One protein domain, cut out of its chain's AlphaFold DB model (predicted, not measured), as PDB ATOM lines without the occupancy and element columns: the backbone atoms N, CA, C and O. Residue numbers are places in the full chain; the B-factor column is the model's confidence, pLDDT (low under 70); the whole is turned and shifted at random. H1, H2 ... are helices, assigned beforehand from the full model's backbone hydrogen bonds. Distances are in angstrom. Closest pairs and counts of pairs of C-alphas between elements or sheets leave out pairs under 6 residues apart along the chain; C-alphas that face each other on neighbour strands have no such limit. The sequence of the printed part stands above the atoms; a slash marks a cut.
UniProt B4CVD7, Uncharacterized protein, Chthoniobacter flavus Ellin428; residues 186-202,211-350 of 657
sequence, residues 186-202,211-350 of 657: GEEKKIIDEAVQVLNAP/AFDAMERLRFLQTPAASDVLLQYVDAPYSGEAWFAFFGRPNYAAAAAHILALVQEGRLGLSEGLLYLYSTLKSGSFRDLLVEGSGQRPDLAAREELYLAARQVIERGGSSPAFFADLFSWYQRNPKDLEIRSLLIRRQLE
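What this domain is: This is residues 186 to 202 and 211 to 350 of the 657 residues of an uncharacterized protein of Chthoniobacter flavus Ellin428 (UniProt B4CVD7). The longest helix, H7, packs with H5 and H6 in a group of three helices at the middle of a chain-ordered stack, with H1 to H4 packed together at one end and the pair H8 and H9 at the other. The loop between H6 and H7 sticks out with residues 290 to 295. The printed part has 157 residues with nine named helices, H1 to H9 in order, and no named strand: all helix. It is compact, with a radius of gyration of the C-alphas of 16.7 A and spans of 48 by 41 by 26 A.

Where its parts are: H7, residues 298 to 315, is 26.1 A long and begins at C-alpha 298 (-65.741, 70.001, 87.998). Before it come H6, residues 272 to 283, H5, 252 to 264, H4, 239 to 247, H3, 224 to 233, H2, 211 to 221, and H1, 186 to 199, which begins at C-alpha 186 (-88.014, 94.892, 66.045). After it come H8, 321 to 333, and H9, 338 to 346.

How they stand to each other: H7, with residues 298 to 306 alone, touches H6 at a steep tilt of 59 degrees, opposite ways; the closest C-alphas, Ser 279 and Asp 299, are 5.0 A apart. H4 and H6 only just touch, with 3 pairs of C-alphas within 8 A, the closest those of Trp 243 and Leu 277, 6.9 A. H1, H2 and H3 form an up and down bundle, side-by-side helices each running against the one before. H7 and H8 form a hairpin. Every O i to N i+4 pair is within hydrogen-bond range in H1, H2, H5, H6, H7 and H9; H3 has 4 of 6, H4 4 of 5, H8 8 of 9.

The domain as a whole: The farthest C-alphas, Gly 186 and Gly 293, are 49.9 A apart. Residues 203 to 210 are not printed; C-alphas 202 and 211 are 10.2 A apart. The H6 to H7 link is long. pLDDT is under 70 at 284 to 299 and 318 to 322.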
ATOM      1  N   GLY A 186     -88.381  94.406  67.379       94.44
ATOM      2  CA  GLY A 186     -88.014  94.892  66.045       94.44
ATOM      3  C   GLY A 186     -86.696  95.670  66.036       94.44
ATOM      4  O   GLY A 186     -85.882  95.487  65.133       94.44
ATOM      5  N   GLU A 187     -86.465  96.502  67.053       93.31
ATOM      6  CA  GLU A 187     -85.212  97.243  67.227       93.31
ATOM      7  C   GLU A 187     -84.056  96.310  67.573       93.31
ATOM      8  O   GLU A 187     -82.995  96.399  66.958       93.31
ATOM      9  N   GLU A 188     -84.286  95.366  68.489       94.94
ATOM     10  CA  GLU A 188     -83.306  94.342  68.848       94.94
ATOM     11  C   GLU A 188     -82.870  93.552  67.610       94.94
ATOM     12  O   GLU A 188     -81.677  93.447  67.314       94.94
ATOM     13  N   LYS A 189     -83.842  93.049  66.837       95.38
ATOM     14  CA  LYS A 189     -83.573  92.307  65.604       95.38
ATOM     15  C   LYS A 189     -82.730  93.128  64.633       95.38
ATOM     16  O   LYS A 189     -81.783  92.596  64.064       95.38
ATOM     17  N   LYS A 190     -83.044  94.414  64.460       95.50
ATOM     18  CA  LYS A 190     -82.284  95.306  63.581       95.50
ATOM     19  C   LYS A 190     -80.822  95.425  64.025       95.50
ATOM     20  O   LYS A 190     -79.937  95.309  63.184       95.50
ATOM     21  N   ILE A 191     -80.562  95.609  65.322       94.75
ATOM     22  CA  ILE A 191     -79.192  95.698  65.860       94.75
ATOM     23  C   ILE A 191     -78.432  94.386  65.628       94.75
ATOM     24  O   ILE A 191     -77.270  94.414  65.217       94.75
ATOM     25  N   ILE A 192     -79.084  93.242  65.860       96.12
ATOM     26  CA  ILE A 192     -78.489  91.922  65.619       96.12
ATOM     27  C   ILE A 192     -78.169  91.737  64.132       96.12
ATOM     28  O   ILE A 192     -77.042  91.375  63.801       96.12
ATOM     29  N   ASP A 193     -79.123  92.013  63.239       96.38
ATOM     30  CA  ASP A 193     -78.960  91.843  61.791       96.38
ATOM     31  C   ASP A 193     -77.815  92.735  61.256       96.38
ATOM     32  O   ASP A 193     -76.969  92.266  60.487       96.38
ATOM     33  N   GLU A 194     -77.714  93.987  61.721       95.56
ATOM     34  CA  GLU A 194     -76.605  94.898  61.393       95.56
ATOM     35  C   GLU A 194     -75.250  94.372  61.898       95.56
ATOM     36  O   GLU A 194     -74.260  94.388  61.161       95.56
ATOM     37  N   ALA A 195     -75.187  93.865  63.133       94.44
ATOM     38  CA  ALA A 195     -73.960  93.296  63.687       94.44
ATOM     39  C   ALA A 195     -73.521  92.039  62.918       94.44
ATOM     40  O   ALA A 195     -72.352  91.916  62.554       94.44
ATOM     41  N   VAL A 196     -74.451  91.133  62.595       94.00
ATOM     42  CA  VAL A 196     -74.173  89.930  61.792       94.00
ATOM     43  C   VAL A 196     -73.663  90.298  60.399       94.00
ATOM     44  O   VAL A 196     -72.725  89.669  59.905       94.00
ATOM     45  N   GLN A 197     -74.224  91.335  59.769       94.62
ATOM     46  CA  GLN A 197     -73.736  91.820  58.479       94.62
ATOM     47  C   GLN A 197     -72.268  92.270  58.560       94.62
ATOM     48  O   GLN A 197     -71.479  91.930  57.674       94.62
ATOM     49  N   VAL A 198     -71.884  92.983  59.623       92.50
ATOM     50  CA  VAL A 198     -70.493  93.410  59.851       92.50
ATOM     51  C   VAL A 198     -69.576  92.209  60.103       92.50
ATOM     52  O   VAL A 198     -68.513  92.117  59.492       92.50
ATOM     53  N   LEU A 199     -69.990  91.253  60.941       90.12
ATOM     54  CA  LEU A 199     -69.190  90.064  61.275       90.12
ATOM     55  C   LEU A 199     -68.938  89.144  60.069       90.12
ATOM     56  O   LEU A 199     -67.891  88.489  59.980       90.12
ATOM     57  N   ASN A 200     -69.863  89.127  59.111       89.12
ATOM     58  CA  ASN A 200     -69.749  88.350  57.879       89.12
ATOM     59  C   ASN A 200     -68.969  89.065  56.763       89.12
ATOM     60  O   ASN A 200     -68.659  88.445  55.745       89.12
ATOM     61  N   ALA A 201     -68.615  90.343  56.930       88.25
ATOM     62  CA  ALA A 201     -67.891  91.089  55.908       88.25
ATOM     63  C   ALA A 201     -66.432  90.588  55.730       88.25
ATOM     64  O   ALA A 201     -65.792  90.126  56.688       88.25
ATOM     65  N   PRO A 202     -65.855  90.674  54.514       83.56
ATOM     66  CA  PRO A 202     -64.442  90.370  54.284       83.56
ATOM     67  C   PRO A 202     -63.528  91.306  55.087       83.56
ATOM     68  O   PRO A 202     -63.728  92.521  55.091       83.56
ATOM     69  N   ALA A 211     -65.465  94.294  63.300       86.12
ATOM     70  CA  ALA A 211     -65.994  93.117  63.978       86.12
ATOM     71  C   ALA A 211     -65.955  93.259  65.505       86.12
ATOM     72  O   ALA A 211     -66.865  92.773  66.172       86.12
ATOM     73  N   PHE A 212     -64.952  93.946  66.060       83.50
ATOM     74  CA  PHE A 212     -64.861  94.158  67.504       83.50
ATOM     75  C   PHE A 212     -66.067  94.953  68.033       83.50
ATOM     76  O   PHE A 212     -66.765  94.488  68.933       83.50
ATOM     77  N   ASP A 213     -66.393  96.082  67.398       86.12
ATOM     78  CA  ASP A 213     -67.545  96.915  67.770       86.12
ATOM     79  C   ASP A 213     -68.879  96.169  67.582       86.12
ATOM     80  O   ASP A 213     -69.814  96.338  68.367       86.12
ATOM     81  N   ALA A 214     -68.985  95.327  66.548       91.75
ATOM     82  CA  ALA A 214     -70.165  94.494  66.323       91.75
ATOM     83  C   ALA A 214     -70.353  93.447  67.436       91.75
ATOM     84  O   ALA A 214     -71.470  93.268  67.925       91.75
ATOM     85  N   MET A 215     -69.269  92.800  67.876       90.50
ATOM     86  CA  MET A 215     -69.295  91.864  69.005       90.50
ATOM     87  C   MET A 215     -69.663  92.565  70.319       90.50
ATOM     88  O   MET A 215     -70.477  92.036  71.076       90.50
ATOM     89  N   GLU A 216     -69.128  93.765  70.577       88.81
ATOM     90  CA  GLU A 216     -69.486  94.560  71.760       88.81
ATOM     91  C   GLU A 216     -70.977  94.917  71.782       88.81
ATOM     92  O   GLU A 216     -71.642  94.739  72.803       88.81
ATOM     93  N   ARG A 217     -71.533  95.363  70.647       91.75
ATOM     94  CA  ARG A 217     -72.971  95.664  70.535       91.75
ATOM     95  C   ARG A 217     -73.827  94.448  70.874       91.75
ATOM     96  O   ARG A 217     -74.741  94.562  71.685       91.75
ATOM     97  N   LEU A 218     -73.508  93.285  70.302       93.81
ATOM     98  CA  LEU A 218     -74.208  92.035  70.611       93.81
ATOM     99  C   LEU A 218     -74.081  91.665  72.091       93.81
ATOM    100  O   LEU A 218     -75.058  91.244  72.711       93.81
ATOM    101  N   ARG A 219     -72.893  91.850  72.679       91.69
ATOM    102  CA  ARG A 219     -72.666  91.594  74.100       91.69
ATOM    103  C   ARG A 219     -73.568  92.452  74.983       91.69
ATOM    104  O   ARG A 219     -74.125  91.925  75.942       91.69
ATOM    105  N   PHE A 220     -73.704  93.742  74.684       91.69
ATOM    106  CA  PHE A 220     -74.479  94.660  75.520       91.69
ATOM    107  C   PHE A 220     -75.987  94.419  75.469       91.69
ATOM    108  O   PHE A 220     -76.653  94.711  76.456       91.69
ATOM    109  N   LEU A 221     -76.514  93.831  74.389       91.88
ATOM    110  CA  LEU A 221     -77.927  93.449  74.314       91.88
ATOM    111  C   LEU A 221     -78.322  92.435  75.397       91.88
ATOM    112  O   LEU A 221     -79.421  92.506  75.935       91.88
ATOM    113  N   GLN A 222     -77.445  91.468  75.695       85.56
ATOM    114  CA  GLN A 222     -77.670  90.390  76.675       85.56
ATOM    115  C   GLN A 222     -78.977  89.591  76.506       85.56
ATOM    116  O   GLN A 222     -79.412  88.864  77.409       85.56
ATOM    117  N   THR A 223     -79.576  89.612  75.322       88.94
ATOM    118  CA  THR A 223     -80.776  88.836  75.010       88.94
ATOM    119  C   THR A 223     -80.424  87.408  74.574       88.94
ATOM    120  O   THR A 223     -79.272  87.135  74.214       88.94
ATOM    121  N   PRO A 224     -81.377  86.455  74.609       88.25
ATOM    122  CA  PRO A 224     -81.149  85.116  74.065       88.25
ATOM    123  C   PRO A 224     -80.758  85.134  72.580       88.25
ATOM    124  O   PRO A 224     -79.835  84.424  72.192       88.25
ATOM    125  N   ALA A 225     -81.387  85.991  71.766       91.44
ATOM    126  CA  ALA A 225     -81.101  86.079  70.335       91.44
ATOM    127  C   ALA A 225     -79.676  86.581  70.049       91.44
ATOM    128  O   ALA A 225     -78.980  86.010  69.210       91.44
ATOM    129  N   ALA A 226     -79.201  87.594  70.782       93.12
ATOM    130  CA  ALA A 226     -77.815  88.044  70.670       93.12
ATOM    131  C   ALA A 226     -76.822  86.963  71.139       93.12
ATOM    132  O   ALA A 226     -75.766  86.774  70.532       93.12
ATOM    133  N   SER A 227     -77.174  86.199  72.181       91.62
ATOM    134  CA  SER A 227     -76.364  85.073  72.655       91.62
ATOM    135  C   SER A 227     -76.232  83.944  71.635       91.62
ATOM    136  O   SER A 227     -75.122  83.441  71.467       91.62
ATOM    137  N   ASP A 228     -77.306  83.573  70.936       92.12
ATOM    138  CA  ASP A 228     -77.264  82.562  69.866       92.12
ATOM    139  C   ASP A 228     -76.251  82.933  68.775       92.12
ATOM    140  O   ASP A 228     -75.541  82.066  68.260       92.12
ATOM    141  N   VAL A 229     -76.152  84.225  68.443       92.94
ATOM    142  CA  VAL A 229     -75.153  84.729  67.493       92.94
ATOM    143  C   VAL A 229     -73.751  84.630  68.087       92.94
ATOM    144  O   VAL A 229     -72.870  84.048  67.462       92.94
ATOM    145  N   LEU A 230     -73.533  85.147  69.300       92.69
ATOM    146  CA  LEU A 230     -72.209  85.174  69.937       92.69
ATOM    147  C   LEU A 230     -71.609  83.779  70.160       92.69
ATOM    148  O   LEU A 230     -70.390  83.627  70.070       92.69
ATOM    149  N   LEU A 231     -72.437  82.754  70.394       91.81
ATOM    150  CA  LEU A 231     -71.974  81.366  70.542       91.81
ATOM    151  C   LEU A 231     -71.264  80.830  69.294       91.81
ATOM    152  O   LEU A 231     -70.417  79.951  69.412       91.81
ATOM    153  N   GLN A 232     -71.537  81.386  68.112       87.25
ATOM    154  CA  GLN A 232     -70.859  80.998  66.870       87.25
ATOM    155  C   GLN A 232     -69.422  81.541  66.781       87.25
ATOM    156  O   GLN A 232     -68.642  81.093  65.944       87.25
ATOM    157  N   TYR A 233     -69.059  82.492  67.649       88.25
ATOM    158  CA  TYR A 233     -67.786  83.215  67.619       88.25
ATOM    159  C   TYR A 233     -66.898  82.932  68.844       88.25
ATOM    160  O   TYR A 233     -65.883  83.600  69.033       88.25
ATOM    161  N   VAL A 234     -67.227  81.930  69.668       87.31
ATOM    162  CA  VAL A 234     -66.468  81.601  70.895       87.31
ATOM    163  C   VAL A 234     -65.041  81.100  70.644       87.31
ATOM    164  O   VAL A 234     -64.227  81.154  71.562       87.31
ATOM    165  N   ASP A 235     -64.715  80.692  69.413       80.25
ATOM    166  CA  ASP A 235     -63.353  80.337  68.962       80.25
ATOM    167  C   ASP A 235     -62.841  81.232  67.825       80.25
ATOM    168  O   ASP A 235     -61.773  80.994  67.259       80.25
ATOM    169  N   ALA A 236     -63.608  82.257  67.452       81.25
ATOM    170  CA  ALA A 236     -63.220  83.189  66.407       81.25
ATOM    171  C   ALA A 236     -62.219  84.232  66.944       81.25
ATOM    172  O   ALA A 236     -62.070  84.403  68.159       81.25
ATOM    173  N   PRO A 237     -61.546  84.995  66.062       71.12
ATOM    174  CA  PRO A 237     -60.911  86.243  66.471       71.12
ATOM    175  C   PRO A 237     -61.903  87.108  67.270       71.12
ATOM    176  O   PRO A 237     -63.077  87.178  66.916       71.12
ATOM    177  N   TYR A 238     -61.434  87.744  68.348       74.12
ATOM    178  CA  TYR A 238     -62.259  88.512  69.303       74.12
ATOM    179  C   TYR A 238     -63.243  87.688  70.154       74.12
ATOM    180  O   TYR A 238     -64.151  88.258  70.759       74.12
ATOM    181  N   SER A 239     -63.033  86.374  70.288       80.00
ATOM    182  CA  SER A 239     -63.817  85.494  71.176       80.00
ATOM    183  C   SER A 239     -63.956  85.996  72.619       80.00
ATOM    184  O   SER A 239     -64.928  85.658  73.290       80.00
ATOM    185  N   GLY A 240     -63.038  86.851  73.086       80.44
ATOM    186  CA  GLY A 240     -63.135  87.522  74.381       80.44
ATOM    187  C   GLY A 240     -64.462  88.260  74.590       80.44
ATOM    188  O   GLY A 240     -65.057  88.119  75.654       80.44
ATOM    189  N   GLU A 241     -64.985  88.959  73.577       85.00
ATOM    190  CA  GLU A 241     -66.282  89.645  73.690       85.00
ATOM    191  C   GLU A 241     -67.449  88.653  73.765       85.00
ATOM    192  O   GLU A 241     -68.376  88.845  74.553       85.00
ATOM    193  N   ALA A 242     -67.378  87.542  73.019       88.06
ATOM    194  CA  ALA A 242     -68.356  86.464  73.154       88.06
ATOM    195  C   ALA A 242     -68.350  85.917  74.584       88.06
ATOM    196  O   ALA A 242     -69.401  85.828  75.210       88.06
ATOM    197  N   TRP A 243     -67.174  85.618  75.141       86.25
ATOM    198  CA  TRP A 243     -67.042  85.089  76.498       86.25
ATOM    199  C   TRP A 243     -67.537  86.084  77.552       86.25
ATOM    200  O   TRP A 243     -68.304  85.711  78.442       86.25
ATOM    201  N   PHE A 244     -67.173  87.362  77.427       86.00
ATOM    202  CA  PHE A 244     -67.629  88.425  78.323       86.00
ATOM    203  C   PHE A 244     -69.145  88.604  78.311       86.00
ATOM    204  O   PHE A 244     -69.712  88.959  79.342       86.00
ATOM    205  N   ALA A 245     -69.828  88.319  77.202       88.69
ATOM    206  CA  ALA A 245     -71.286  88.355  77.175       88.69
ATOM    207  C   ALA A 245     -71.936  87.316  78.086       88.69
ATOM    208  O   ALA A 245     -73.011  87.566  78.621       88.69
ATOM    209  N   PHE A 246     -71.289  86.170  78.294       88.81
ATOM    210  CA  PHE A 246     -71.793  85.115  79.170       88.81
ATOM    211  C   PHE A 246     -71.287  85.257  80.604       88.81
ATOM    212  O   PHE A 246     -72.067  85.085  81.538       88.81
ATOM    213  N   PHE A 247     -70.019  85.629  80.792       83.06
ATOM    214  CA  PHE A 247     -69.471  85.937  82.118       83.06
ATOM    215  C   PHE A 247     -70.107  87.178  82.740       83.06
ATOM    216  O   PHE A 247     -70.162  87.288  83.959       83.06
ATOM    217  N   GLY A 248     -70.631  88.076  81.907       79.69
ATOM    218  CA  GLY A 248     -71.400  89.235  82.327       79.69
ATOM    219  C   GLY A 248     -72.818  88.936  82.806       79.69
ATOM    220  O   GLY A 248     -73.491  89.853  83.248       79.69
ATOM    221  N   ARG A 249     -73.331  87.703  82.686       79.50
ATOM    222  CA  ARG A 249     -74.734  87.413  83.024       79.50
ATOM    223  C   ARG A 249     -74.918  87.166  84.525       79.50
ATOM    224  O   ARG A 249     -74.135  86.439  85.120       79.50
ATOM    225  N   PRO A 250     -76.030  87.622  85.126       71.06
ATOM    226  CA  PRO A 250     -76.314  87.378  86.540       71.06
ATOM    227  C   PRO A 250     -76.689  85.916  86.838       71.06
ATOM    228  O   PRO A 250     -76.579  85.474  87.979       71.06
ATOM    229  N   ASN A 251     -77.140  85.151  85.833       82.06
ATOM    230  CA  ASN A 251     -77.564  83.758  85.988       82.06
ATOM    231  C   ASN A 251     -76.783  82.822  85.050       82.06
ATOM    232  O   ASN A 251     -77.220  82.515  83.938       82.06
ATOM    233  N   TYR A 252     -75.629  82.347  85.521       84.12
ATOM    234  CA  TYR A 252     -74.769  81.423  84.773       84.12
ATOM    235  C   TYR A 252     -75.427  80.070  84.514       84.12
ATOM    236  O   TYR A 252     -75.234  79.493  83.447       84.12
ATOM    237  N   ALA A 253     -76.246  79.582  85.451       84.94
ATOM    238  CA  ALA A 253     -76.936  78.304  85.303       84.94
ATOM    239  C   ALA A 253     -77.920  78.332  84.126       84.94
ATOM    240  O   ALA A 253     -77.973  77.379  83.351       84.94
ATOM    241  N   ALA A 254     -78.642  79.443  83.945       87.94
ATOM    242  CA  ALA A 254     -79.507  79.639  82.783       87.94
ATOM    243  C   ALA A 254     -78.705  79.715  81.474       87.94
ATOM    244  O   ALA A 254     -79.100  79.111  80.481       87.94
ATOM    245  N   ALA A 255     -77.555  80.399  81.473       88.88
ATOM    246  CA  ALA A 255     -76.680  80.472  80.303       88.88
ATOM    247  C   ALA A 255     -76.096  79.098  79.922       88.88
ATOM    248  O   ALA A 255     -76.107  78.728  78.749       88.88
ATOM    249  N   ALA A 256     -75.643  78.315  80.905       91.12
ATOM    250  CA  ALA A 256     -75.197  76.942  80.694       91.12
ATOM    251  C   ALA A 256     -76.341  76.063  80.161       91.12
ATOM    252  O   ALA A 256     -76.167  75.379  79.157       91.12
ATOM    253  N   ALA A 257     -77.530  76.119  80.773       92.88
ATOM    254  CA  ALA A 257     -78.696  75.360  80.316       92.88
ATOM    255  C   ALA A 257     -79.080  75.693  78.863       92.88
ATOM    256  O   ALA A 257     -79.404  74.788  78.098       92.88
ATOM    257  N   HIS A 258     -78.981  76.966  78.470       92.06
ATOM    258  CA  HIS A 258     -79.215  77.407  77.093       92.06
ATOM    259  C   HIS A 258     -78.206  76.802  76.108       92.06
ATOM    260  O   HIS A 258     -78.600  76.243  75.087       92.06
ATOM    261  N   ILE A 259     -76.909  76.830  76.439       93.12
ATOM    262  CA  ILE A 259     -75.862  76.186  75.627       93.12
ATOM    263  C   ILE A 259     -76.133  74.683  75.480       93.12
ATOM    264  O   ILE A 259     -76.088  74.159  74.369       93.12
ATOM    265  N   LEU A 260     -76.450  73.994  76.581       94.12
ATOM    266  CA  LEU A 260     -76.769  72.565  76.558       94.12
ATOM    267  C   LEU A 260     -77.968  72.270  75.644       94.12
ATOM    268  O   LEU A 260     -77.904  71.325  74.860       94.12
ATOM    269  N   ALA A 261     -79.025  73.084  75.707       93.69
ATOM    270  CA  ALA A 261     -80.203  72.925  74.859       93.69
ATOM    271  C   ALA A 261     -79.849  73.055  73.366       93.69
ATOM    272  O   ALA A 261     -80.206  72.191  72.570       93.69
ATOM    273  N   LEU A 262     -79.052  74.063  72.992       90.94
ATOM    274  CA  LEU A 262     -78.596  74.246  71.608       90.94
ATOM    275  C   LEU A 262     -77.741  73.075  71.099       90.94
ATOM    276  O   LEU A 262     -77.850  72.689  69.932       90.94
ATOM    277  N   VAL A 263     -76.910  72.485  71.963       90.25
ATOM    278  CA  VAL A 263     -76.149  71.271  71.630       90.25
ATOM    279  C   VAL A 263     -77.092  70.080  71.446       90.25
ATOM    280  O   VAL A 263     -76.955  69.359  70.463       90.25
ATOM    281  N   GLN A 264     -78.082  69.894  72.326       90.62
ATOM    282  CA  GLN A 264     -79.093  68.826  72.226       90.62
ATOM    283  C   GLN A 264     -79.997  68.956  70.989       90.62
ATOM    284  O   GLN A 264     -80.504  67.948  70.489       90.62
ATOM    285  N   GLU A 265     -80.185  70.175  70.487       88.75
ATOM    286  CA  GLU A 265     -80.888  70.484  69.236       88.75
ATOM    287  C   GLU A 265     -80.013  70.286  67.987       88.75
ATOM    288  O   GLU A 265     -80.509  70.396  66.867       88.75
ATOM    289  N   GLY A 266     -78.713  70.014  68.144       84.50
ATOM    290  CA  GLY A 266     -77.784  69.906  67.019       84.50
ATOM    291  C   GLY A 266     -77.446  71.251  66.361       84.50
ATOM    292  O   GLY A 266     -76.948  71.277  65.237       84.50
ATOM    293  N   ARG A 267     -77.714  72.377  67.038       85.38
ATOM    294  CA  ARG A 267     -77.485  73.738  66.518       85.38
ATOM    295  C   ARG A 267     -76.096  74.291  66.836       85.38
ATOM    296  O   ARG A 267     -75.700  75.285  66.235       85.38
ATOM    297  N   LEU A 268     -75.360  73.661  67.754       85.44
ATOM    298  CA  LEU A 268     -74.060  74.139  68.227       85.44
ATOM    299  C   LEU A 268     -73.055  72.988  68.410       85.44
ATOM    300  O   LEU A 268     -73.318  72.078  69.188       85.44
ATOM    301  N   GLY A 269     -71.923  73.028  67.695       82.06
ATOM    302  CA  GLY A 269     -70.849  72.021  67.795       82.06
ATOM    303  C   GLY A 269     -70.104  72.053  69.137       82.06
ATOM    304  O   GLY A 269     -70.429  72.850  70.006       82.06
ATOM    305  N   LEU A 270     -69.090  71.205  69.313       83.94
ATOM    306  CA  LEU A 270     -68.313  71.062  70.553       83.94
ATOM    307  C   LEU A 270     -66.867  71.542  70.394       83.94
ATOM    308  O   LEU A 270     -65.908  70.778  70.522       83.94
ATOM    309  N   SER A 271     -66.701  72.833  70.151       80.44
ATOM    310  CA  SER A 271     -65.376  73.438  70.112       80.44
ATOM    311  C   SER A 271     -64.742  73.572  71.504       80.44
ATOM    312  O   SER A 271     -65.421  73.545  72.534       80.44
ATOM    313  N   GLU A 272     -63.417  73.749  71.558       77.06
ATOM    314  CA  GLU A 272     -62.707  73.925  72.831       77.06
ATOM    315  C   GLU A 272     -63.158  75.169  73.599       77.06
ATOM    316  O   GLU A 272     -63.371  75.081  74.811       77.06
ATOM    317  N   GLY A 273     -63.336  76.302  72.917       82.25
ATOM    318  CA  GLY A 273     -63.841  77.528  73.524       82.25
ATOM    319  C   GLY A 273     -65.243  77.347  74.093       82.25
ATOM    320  O   GLY A 273     -65.510  77.816  75.200       82.25
ATOM    321  N   LEU A 274     -66.117  76.603  73.406       87.88
ATOM    322  CA  LEU A 274     -67.455  76.320  73.918       87.88
ATOM    323  C   LEU A 274     -67.426  75.409  75.145       87.88
ATOM    324  O   LEU A 274     -68.107  75.689  76.129       87.88
ATOM    325  N   LEU A 275     -66.641  74.331  75.105       85.19
ATOM    326  CA  LEU A 275     -66.494  73.413  76.235       85.19
ATOM    327  C   LEU A 275     -65.983  74.147  77.473       85.19
ATOM    328  O   LEU A 275     -66.515  73.951  78.564       85.19
ATOM    329  N   TYR A 276     -64.986  75.013  77.289       83.12
ATOM    330  CA  TYR A 276     -64.436  75.852  78.347       83.12
ATOM    331  C   TYR A 276     -65.476  76.828  78.910       83.12
ATOM    332  O   TYR A 276     -65.653  76.921  80.132       83.12
ATOM    333  N   LEU A 277     -66.194  77.527  78.026       86.88
ATOM    334  CA  LEU A 277     -67.255  78.453  78.403       86.88
ATOM    335  C   LEU A 277     -68.349  77.736  79.203       86.88
ATOM    336  O   LEU A 277     -68.678  78.158  80.311       86.88
ATOM    337  N   TYR A 278     -68.863  76.620  78.686       90.31
ATOM    338  CA  TYR A 278     -69.890  75.825  79.350       90.31
ATOM    339  C   TYR A 278     -69.428  75.320  80.715       90.31
ATOM    340  O   TYR A 278     -70.138  75.513  81.701       90.31
ATOM    341  N   SER A 279     -68.228  74.731  80.802       85.50
ATOM    342  CA  SER A 279     -67.705  74.234  82.076       85.50
ATOM    343  C   SER A 279     -67.583  75.341  83.117       85.50
ATOM    344  O   SER A 279     -67.907  75.122  84.282       85.50
ATOM    345  N   THR A 280     -67.189  76.543  82.687       80.75
ATOM    346  CA  THR A 280     -67.056  77.712  83.562       80.75
ATOM    347  C   THR A 280     -68.415  78.192  84.070       80.75
ATOM    348  O   THR A 280     -68.577  78.459  85.260       80.75
ATOM    349  N   LEU A 281     -69.410  78.280  83.184       85.88
ATOM    350  CA  LEU A 281     -70.762  78.703  83.553       85.88
ATOM    351  C   LEU A 281     -71.454  77.674  84.459       85.88
ATOM    352  O   LEU A 281     -72.128  78.051  85.417       85.88
ATOM    353  N   LYS A 282     -71.278  76.378  84.174       86.12
ATOM    354  CA  LYS A 282     -71.916  75.273  84.900       86.12
ATOM    355  C   LYS A 282     -71.339  75.080  86.297       86.12
ATOM    356  O   LYS A 282     -72.098  74.807  87.223       86.12
ATOM    357  N   SER A 283     -70.021  75.216  86.461       76.81
ATOM    358  CA  SER A 283     -69.385  75.055  87.772       76.81
ATOM    359  C   SER A 283     -69.728  76.198  88.728       76.81
ATOM    360  O   SER A 283     -69.603  76.028  89.939       76.81
ATOM    361  N   GLY A 284     -70.104  77.376  88.206       69.75
ATOM    362  CA  GLY A 284     -70.293  78.597  89.002       69.75
ATOM    363  C   GLY A 284     -69.036  79.019  89.777       69.75
ATOM    364  O   GLY A 284     -69.090  79.912  90.619       69.75
ATOM    365  N   SER A 285     -67.906  78.361  89.512       55.81
ATOM    366  CA  SER A 285     -66.671  78.436  90.274       55.81
ATOM    367  C   SER A 285     -65.513  78.397  89.296       55.81
ATOM    368  O   SER A 285     -65.025  77.343  88.886       55.81
ATOM    369  N   PHE A 286     -65.051  79.585  88.922       53.16
ATOM    370  CA  PHE A 286     -63.731  79.710  88.323       53.16
ATOM    371  C   PHE A 286     -62.622  79.472  89.365       53.16
ATOM    372  O   PHE A 286     -61.527  79.026  89.026       53.16
ATOM    373  N   ARG A 287     -62.919  79.709  90.656       47.34
ATOM    374  CA  ARG A 287     -61.982  79.507  91.772       47.34
ATOM    375  C   ARG A 287     -61.485  78.066  91.880       47.34
ATOM    376  O   ARG A 287     -60.309  77.889  92.173       47.34
ATOM    377  N   ASP A 288     -62.321  77.071  91.592       44.09
ATOM    378  CA  ASP A 288     -61.928  75.657  91.701       44.09
ATOM    379  C   ASP A 288     -61.203  75.124  90.453       44.09
ATOM    380  O   ASP A 288     -60.534  74.097  90.529       44.09
ATOM    381  N   LEU A 289     -61.272  75.826  89.314       44.62
ATOM    382  CA  LEU A 289     -60.613  75.418  88.062       44.62
ATOM    383  C   LEU A 289     -59.120  75.777  88.011       44.62
ATOM    384  O   LEU A 289     -58.361  75.131  87.290       44.62
ATOM    385  N   LEU A 290     -58.687  76.784  88.778       40.94
ATOM    386  CA  LEU A 290     -57.282  77.211  88.860       40.94
ATOM    387  C   LEU A 290     -56.498  76.579  90.019       40.94
ATOM    388  O   LEU A 290     -55.275  76.722  90.078       40.94
ATOM    389  N   VAL A 291     -57.164  75.883  90.944       40.28
ATOM    390  CA  VAL A 291     -56.472  75.137  91.999       40.28
ATOM    391  C   VAL A 291     -56.009  73.807  91.411       40.28
ATOM    392  O   VAL A 291     -56.702  72.794  91.468       40.28
ATOM    393  N   GLU A 292     -54.800  73.795  90.847       36.88
ATOM    394  CA  GLU A 292     -54.046  72.556  90.647       36.88
ATOM    395  C   GLU A 292     -53.870  71.863  92.012       36.88
ATOM    396  O   GLU A 292     -52.953  72.179  92.769       36.88
ATOM    397  N   GLY A 293     -54.775  70.944  92.373       37.62
ATOM    398  CA  GLY A 293     -54.628  70.167  93.607       37.62
ATOM    399  C   GLY A 293     -55.834  69.366  94.098       37.62
ATOM    400  O   GLY A 293     -55.625  68.386  94.811       37.62
ATOM    401  N   SER A 294     -57.077  69.703  93.737       37.47
ATOM    402  CA  SER A 294     -58.244  68.888  94.113       37.47
ATOM    403  C   SER A 294     -58.532  67.850  93.023       37.47
ATOM    404  O   SER A 294     -58.866  68.170  91.888       37.47
ATOM    405  N   GLY A 295     -58.369  66.567  93.349       39.25
ATOM    406  CA  GLY A 295     -58.473  65.433  92.416       39.25
ATOM    407  C   GLY A 295     -59.849  65.177  91.777       39.25
ATOM    408  O   GLY A 295     -60.028  64.137  91.153       39.25
ATOM    409  N   GLN A 296     -60.809  66.093  91.896       42.34
ATOM    410  CA  GLN A 296     -62.048  66.099  91.123       42.34
ATOM    411  C   GLN A 296     -62.179  67.466  90.478       42.34
ATOM    412  O   GLN A 296     -62.438  68.455  91.159       42.34
ATOM    413  N   ARG A 297     -61.960  67.517  89.165       49.47
ATOM    414  CA  ARG A 297     -62.087  68.755  88.415       49.47
ATOM    415  C   ARG A 297     -63.538  68.879  87.913       49.47
ATOM    416  O   ARG A 297     -63.947  68.071  87.078       49.47
ATOM    417  N   PRO A 298     -64.351  69.819  88.433       53.00
ATOM    418  CA  PRO A 298     -65.741  70.001  87.998       53.00
ATOM    419  C   PRO A 298     -65.892  70.398  86.516       53.00
ATOM    420  O   PRO A 298     -66.999  70.311  85.985       53.00
ATOM    421  N   ASP A 299     -64.809  70.763  85.813       69.31
ATOM    422  CA  ASP A 299     -64.815  70.898  84.350       69.31
ATOM    423  C   ASP A 299     -65.082  69.574  83.635       69.31
ATOM    424  O   ASP A 299     -65.777  69.578  82.626       69.31
ATOM    425  N   LEU A 300     -64.560  68.450  84.129       71.62
ATOM    426  CA  LEU A 300     -64.673  67.165  83.441       71.62
ATOM    427  C   LEU A 300     -66.127  66.698  83.377       71.62
ATOM    428  O   LEU A 300     -66.595  66.378  82.291       71.62
ATOM    429  N   ALA A 301     -66.866  66.768  84.487       79.50
ATOM    430  CA  ALA A 301     -68.279  66.381  84.520       79.50
ATOM    431  C   ALA A 301     -69.150  67.276  83.616       79.50
ATOM    432  O   ALA A 301     -70.024  66.787  82.902       79.50
ATOM    433  N   ALA A 302     -68.892  68.589  83.601       83.62
ATOM    434  CA  ALA A 302     -69.599  69.515  82.716       83.62
ATOM    435  C   ALA A 302     -69.260  69.263  81.235       83.62
ATOM    436  O   ALA A 302     -70.133  69.307  80.370       83.62
ATOM    437  N   ARG A 303     -67.998  68.960  80.923       83.12
ATOM    438  CA  ARG A 303     -67.591  68.590  79.563       83.12
ATOM    439  C   ARG A 303     -68.248  67.278  79.142       83.12
ATOM    440  O   ARG A 303     -68.813  67.225  78.057       83.12
ATOM    441  N   GLU A 304     -68.233  66.258  80.001       83.44
ATOM    442  CA  GLU A 304     -68.908  64.973  79.773       83.44
ATOM    443  C   GLU A 304     -70.402  65.157  79.470       83.44
ATOM    444  O   GLU A 304     -70.904  64.551  78.528       83.44
ATOM    445  N   GLU A 305     -71.101  66.044  80.184       89.19
ATOM    446  CA  GLU A 305     -72.513  66.365  79.923       89.19
ATOM    447  C   GLU A 305     -72.745  66.872  78.487       89.19
ATOM    448  O   GLU A 305     -73.647  66.389  77.796       89.19
ATOM    449  N   LEU A 306     -71.905  67.796  77.999       88.50
ATOM    450  CA  LEU A 306     -71.984  68.278  76.615       88.50
ATOM    451  C   LEU A 306     -71.650  67.187  75.594       88.50
ATOM    452  O   LEU A 306     -72.312  67.092  74.559       88.50
ATOM    453  N   TYR A 307     -70.661  66.342  75.881       85.06
ATOM    454  CA  TYR A 307     -70.318  65.221  75.007       85.06
ATOM    455  C   TYR A 307     -71.444  64.196  74.906       85.06
ATOM    456  O   TYR A 307     -71.765  63.751  73.802       85.06
ATOM    457  N   LEU A 308     -72.092  63.866  76.025       86.81
ATOM    458  CA  LEU A 308     -73.260  62.990  76.045       86.81
ATOM    459  C   LEU A 308     -74.418  63.588  75.235       86.81
ATOM    460  O   LEU A 308     -75.047  62.873  74.454       86.81
ATOM    461  N   ALA A 309     -74.663  64.895  75.355       88.88
ATOM    462  CA  ALA A 309     -75.673  65.585  74.556       88.88
ATOM    463  C   ALA A 309     -75.374  65.508  73.049       88.88
ATOM    464  O   ALA A 309     -76.232  65.083  72.272       88.88
ATOM    465  N   ALA A 310     -74.150  65.841  72.630       84.94
ATOM    466  CA  ALA A 310     -73.756  65.781  71.222       84.94
ATOM    467  C   ALA A 310     -73.799  64.354  70.661       84.94
ATOM    468  O   ALA A 310     -74.240  64.132  69.531       84.94
ATOM    469  N   ARG A 311     -73.397  63.362  71.464       83.50
ATOM    470  CA  ARG A 311     -73.512  61.949  71.099       83.50
ATOM    471  C   ARG A 311     -74.952  61.561  70.781       83.50
ATOM    472  O   ARG A 311     -75.180  60.937  69.749       83.50
ATOM    473  N   GLN A 312     -75.916  61.945  71.615       85.56
ATOM    474  CA  GLN A 312     -77.323  61.612  71.374       85.56
ATOM    475  C   GLN A 312     -77.863  62.230  70.076       85.56
ATOM    476  O   GLN A 312     -78.702  61.618  69.415       85.56
ATOM    477  N   VAL A 313     -77.391  63.419  69.687       84.56
ATOM    478  CA  VAL A 313     -77.745  64.041  68.397       84.56
ATOM    479  C   VAL A 313     -77.226  63.207  67.228       84.56
ATOM    480  O   VAL A 313     -77.962  62.932  66.278       84.56
ATOM    481  N   ILE A 314     -75.972  62.761  67.312       78.12
ATOM    482  CA  ILE A 314     -75.349  61.914  66.289       78.12
ATOM    483  C   ILE A 314     -76.033  60.541  66.233       78.12
ATOM    484  O   ILE A 314     -76.268  60.028  65.142       78.12
ATOM    485  N   GLU A 315     -76.410  59.947  67.365       81.50
ATOM    486  CA  GLU A 315     -77.137  58.668  67.393       81.50
ATOM    487  C   GLU A 315     -78.523  58.758  66.738       81.50
ATOM    488  O   GLU A 315     -78.960  57.804  66.099       81.50
ATOM    489  N   ARG A 316     -79.186  59.917  66.819       83.25
ATOM    490  CA  ARG A 316     -80.466  60.187  66.140       83.25
ATOM    491  C   ARG A 316     -80.319  60.528  64.649       83.25
ATOM    492  O   ARG A 316     -81.321  60.786  63.990       83.25
ATOM    493  N   GLY A 317     -79.095  60.553  64.115       73.38
ATOM    494  CA  GLY A 317     -78.815  60.860  62.708       73.38
ATOM    495  C   GLY A 317     -78.854  62.351  62.345       73.38
ATOM    496  O   GLY A 317     -78.731  62.683  61.172       73.38
ATOM    497  N   GLY A 318     -78.992  63.257  63.320       66.25
ATOM    498  CA  GLY A 318     -79.240  64.691  63.098       66.25
ATOM    499  C   GLY A 318     -78.000  65.591  63.037       66.25
ATOM    500  O   GLY A 318     -78.107  66.784  63.290       66.25
ATOM    501  N   SER A 319     -76.811  65.054  62.773       65.56
ATOM    502  CA  SER A 319     -75.550  65.770  63.015       65.56
ATOM    503  C   SER A 319     -74.897  66.348  61.760       65.56
ATOM    504  O   SER A 319     -74.785  65.665  60.743       65.56
ATOM    505  N   SER A 320     -74.354  67.564  61.868       67.88
ATOM    506  CA  SER A 320     -73.473  68.130  60.841       67.88
ATOM    507  C   SER A 320     -72.068  67.490  60.878       67.88
ATOM    508  O   SER A 320     -71.645  66.981  61.921       67.88
ATOM    509  N   PRO A 321     -71.291  67.559  59.780       68.06
ATOM    510  CA  PRO A 321     -69.890  67.123  59.746       68.06
ATOM    511  C   PRO A 321     -69.001  67.751  60.842       68.06
ATOM    512  O   PRO A 321     -68.013  67.144  61.253       68.06
ATOM    513  N   ALA A 322     -69.357  68.945  61.339       67.12
ATOM    514  CA  ALA A 322     -68.649  69.622  62.426       67.12
ATOM    515  C   ALA A 322     -68.850  68.916  63.779       67.12
ATOM    516  O   ALA A 322     -67.879  68.642  64.472       67.12
ATOM    517  N   PHE A 323     -70.079  68.500  64.102       73.75
ATOM    518  CA  PHE A 323     -70.359  67.739  65.329       73.75
ATOM    519  C   PHE A 323     -69.556  66.441  65.408       73.75
ATOM    520  O   PHE A 323     -69.044  66.064  66.462       73.75
ATOM    521  N   PHE A 324     -69.446  65.747  64.276       75.00
ATOM    522  CA  PHE A 324     -68.712  64.490  64.211       75.00
ATOM    523  C   PHE A 324     -67.194  64.706  64.329       75.00
ATOM    524  O   PHE A 324     -66.505  63.920  64.978       75.00
ATOM    525  N   ALA A 325     -66.682  65.812  63.779       74.62
ATOM    526  CA  ALA A 325     -65.294  66.239  63.943       74.62
ATOM    527  C   ALA A 325     -64.925  66.544  65.406       74.62
ATOM    528  O   ALA A 325     -63.833  66.188  65.861       74.62
ATOM    529  N   ASP A 326     -65.835  67.168  66.150       76.62
ATOM    530  CA  ASP A 326     -65.588  67.526  67.543       76.62
ATOM    531  C   ASP A 326     -65.599  66.292  68.461       76.62
ATOM    532  O   ASP A 326     -64.697  66.127  69.289       76.62
ATOM    533  N   LEU A 327     -66.540  65.355  68.258       78.44
ATOM    534  CA  LEU A 327     -66.514  64.056  68.951       78.44
ATOM    535  C   LEU A 327     -65.235  63.271  68.654       78.44
ATOM    536  O   LEU A 327     -64.662  62.646  69.548       78.44
ATOM    537  N   PHE A 328     -64.778  63.303  67.405       77.88
ATOM    538  CA  PHE A 328     -63.527  62.665  67.024       77.88
ATOM    539  C   PHE A 328     -62.329  63.285  67.765       77.88
ATOM    540  O   PHE A 328     -61.517  62.564  68.347       77.88
ATOM    541  N   SER A 329     -62.273  64.617  67.847       75.69
ATOM    542  CA  SER A 329     -61.241  65.357  68.595       75.69
ATOM    543  C   SER A 329     -61.273  65.067  70.104       75.69
ATOM    544  O   SER A 329     -60.247  65.101  70.791       75.69
ATOM    545  N   TRP A 330     -62.447  64.766  70.658       75.75
ATOM    546  CA  TRP A 330     -62.576  64.308  72.040       75.75
ATOM    547  C   TRP A 330     -62.076  62.887  72.251       75.75
ATOM    548  O   TRP A 330     -61.304  62.655  73.183       75.75
ATOM    549  N   TYR A 331     -62.460  61.954  71.380       77.50
ATOM    550  CA  TYR A 331     -62.005  60.568  71.453       77.50
ATOM    551  C   TYR A 331     -60.476  60.467  71.412       77.50
ATOM    552  O   TYR A 331     -59.882  59.738  72.200       77.50
ATOM    553  N   GLN A 332     -59.815  61.277  70.582       73.44
ATOM    554  CA  GLN A 332     -58.348  61.368  70.550       73.44
ATOM    555  C   GLN A 332     -57.732  61.705  71.918       73.44
ATOM    556  O   GLN A 332     -56.641  61.244  72.264       73.44
ATOM    557  N   ARG A 333     -58.419  62.527  72.714       72.75
ATOM    558  CA  ARG A 333     -57.973  62.908  74.058       72.75
ATOM    559  C   ARG A 333     -58.376  61.881  75.109       72.75
ATOM    560  O   ARG A 333     -57.631  61.711  76.071       72.75
ATOM    561  N   ASN A 334     -59.470  61.157  74.874       72.62
ATOM    562  CA  ASN A 334     -60.061  60.178  75.782       72.62
ATOM    563  C   ASN A 334     -60.263  58.814  75.092       72.62
ATOM    564  O   ASN A 334     -61.397  58.361  74.933       72.62
ATOM    565  N   PRO A 335     -59.175  58.112  74.716       72.50
ATOM    566  CA  PRO A 335     -59.241  56.851  73.962       72.50
ATOM    567  C   PRO A 335     -60.034  55.729  74.639       72.50
ATOM    568  O   PRO A 335     -60.459  54.778  73.984       72.50
ATOM    569  N   LYS A 336     -60.214  55.823  75.960       79.00
ATOM    570  CA  LYS A 336     -60.921  54.833  76.779       79.00
ATOM    571  C   LYS A 336     -62.445  54.982  76.733       79.00
ATOM    572  O   LYS A 336     -63.136  54.138  77.295       79.00
ATOM    573  N   ASP A 337     -62.967  56.019  76.079       77.94
ATOM    574  CA  ASP A 337     -64.403  56.183  75.864       77.94
ATOM    575  C   ASP A 337     -64.892  55.193  74.791       77.94
ATOM    576  O   ASP A 337     -64.912  55.473  73.587       77.94
ATOM    577  N   LEU A 338     -65.235  53.983  75.241       82.81
ATOM    578  CA  LEU A 338     -65.658  52.879  74.377       82.81
ATOM    579  C   LEU A 338     -66.974  53.167  73.651       82.81
ATOM    580  O   LEU A 338     -67.239  52.588  72.594       82.81
ATOM    581  N   GLU A 339     -67.803  54.050  74.196       82.69
ATOM    582  CA  GLU A 339     -69.093  54.363  73.609       82.69
ATOM    583  C   GLU A 339     -68.946  55.326  72.430       82.69
ATOM    584  O   GLU A 339     -69.481  55.062  71.348       82.69
ATOM    585  N   ILE A 340     -68.143  56.386  72.590       80.25
ATOM    586  CA  ILE A 340     -67.780  57.271  71.478       80.25
ATOM    587  C   ILE A 340     -66.976  56.498  70.434       80.25
ATOM    588  O   ILE A 340     -67.261  56.627  69.244       80.25
ATOM    589  N   ARG A 341     -66.056  55.618  70.849       82.50
ATOM    590  CA  ARG A 341     -65.357  54.699  69.934       82.50
ATOM    591  C   ARG A 341     -66.347  53.887  69.097       82.50
ATOM    592  O   ARG A 341     -66.247  53.871  67.874       82.50
ATOM    593  N   SER A 342     -67.337  53.262  69.733       85.19
ATOM    594  CA  SER A 342     -68.358  52.457  69.048       85.19
ATOM    595  C   SER A 342     -69.198  53.287  68.071       85.19
ATOM    596  O   SER A 342     -69.545  52.818  66.986       85.19
ATOM    597  N   LEU A 343     -69.520  54.534  68.420       84.12
ATOM    598  CA  LEU A 343     -70.214  55.458  67.525       84.12
ATOM    599  C   LEU A 343     -69.356  55.843  66.315       84.12
ATOM    600  O   LEU A 343     -69.838  55.766  65.184       84.12
ATOM    601  N   LEU A 344     -68.093  56.205  66.553       81.94
ATOM    602  CA  LEU A 344     -67.133  56.556  65.509       81.94
ATOM    603  C   LEU A 344     -66.912  55.385  64.553       81.94
ATOM    604  O   LEU A 344     -66.933  55.600  63.350       81.94
ATOM    605  N   ILE A 345     -66.795  54.151  65.051       83.44
ATOM    606  CA  ILE A 345     -66.677  52.943  64.217       83.44
ATOM    607  C   ILE A 345     -67.919  52.757  63.337       83.44
ATOM    608  O   ILE A 345     -67.793  52.513  62.135       83.44
ATOM    609  N   ARG A 346     -69.127  52.893  63.907       86.31
ATOM    610  CA  ARG A 346     -70.391  52.715  63.165       86.31
ATOM    611  C   ARG A 346     -70.586  53.751  62.058       86.31
ATOM    612  O   ARG A 346     -71.145  53.408  61.022       86.31
ATOM    613  N   ARG A 347     -70.132  54.993  62.265       84.12
ATOM    614  CA  ARG A 347     -70.304  56.118  61.323       84.12
ATOM    615  C   ARG A 347     -68.989  56.589  60.688       84.12
ATOM    616  O   ARG A 347     -68.904  57.703  60.189       84.12
ATOM    617  N   GLN A 348     -67.952  55.752  60.686       81.19
ATOM    618  CA  GLN A 348     -66.583  56.143  60.304       81.19
ATOM    619  C   GLN A 348     -66.468  56.746  58.894       81.19
ATOM    620  O   GLN A 348     -65.638  57.622  58.669       81.19
ATOM    621  N   LEU A 349     -67.320  56.323  57.954       81.12
ATOM    622  CA  LEU A 349     -67.331  56.819  56.570       81.12
ATOM    623  C   LEU A 349     -67.950  58.218  56.418       81.12
ATOM    624  O   LEU A 349     -67.912  58.791  55.334       81.12
ATOM    625  N   GLU A 350     -68.503  58.775  57.494       80.06
ATOM    626  CA  GLU A 350     -69.074  60.122  57.525       80.06
ATOM    627  C   GLU A 350     -68.076  61.176  58.030       80.06
ATOM    628  O   GLU A 350     -68.400  62.364  58.088       80.06
TER     629      GLU A 350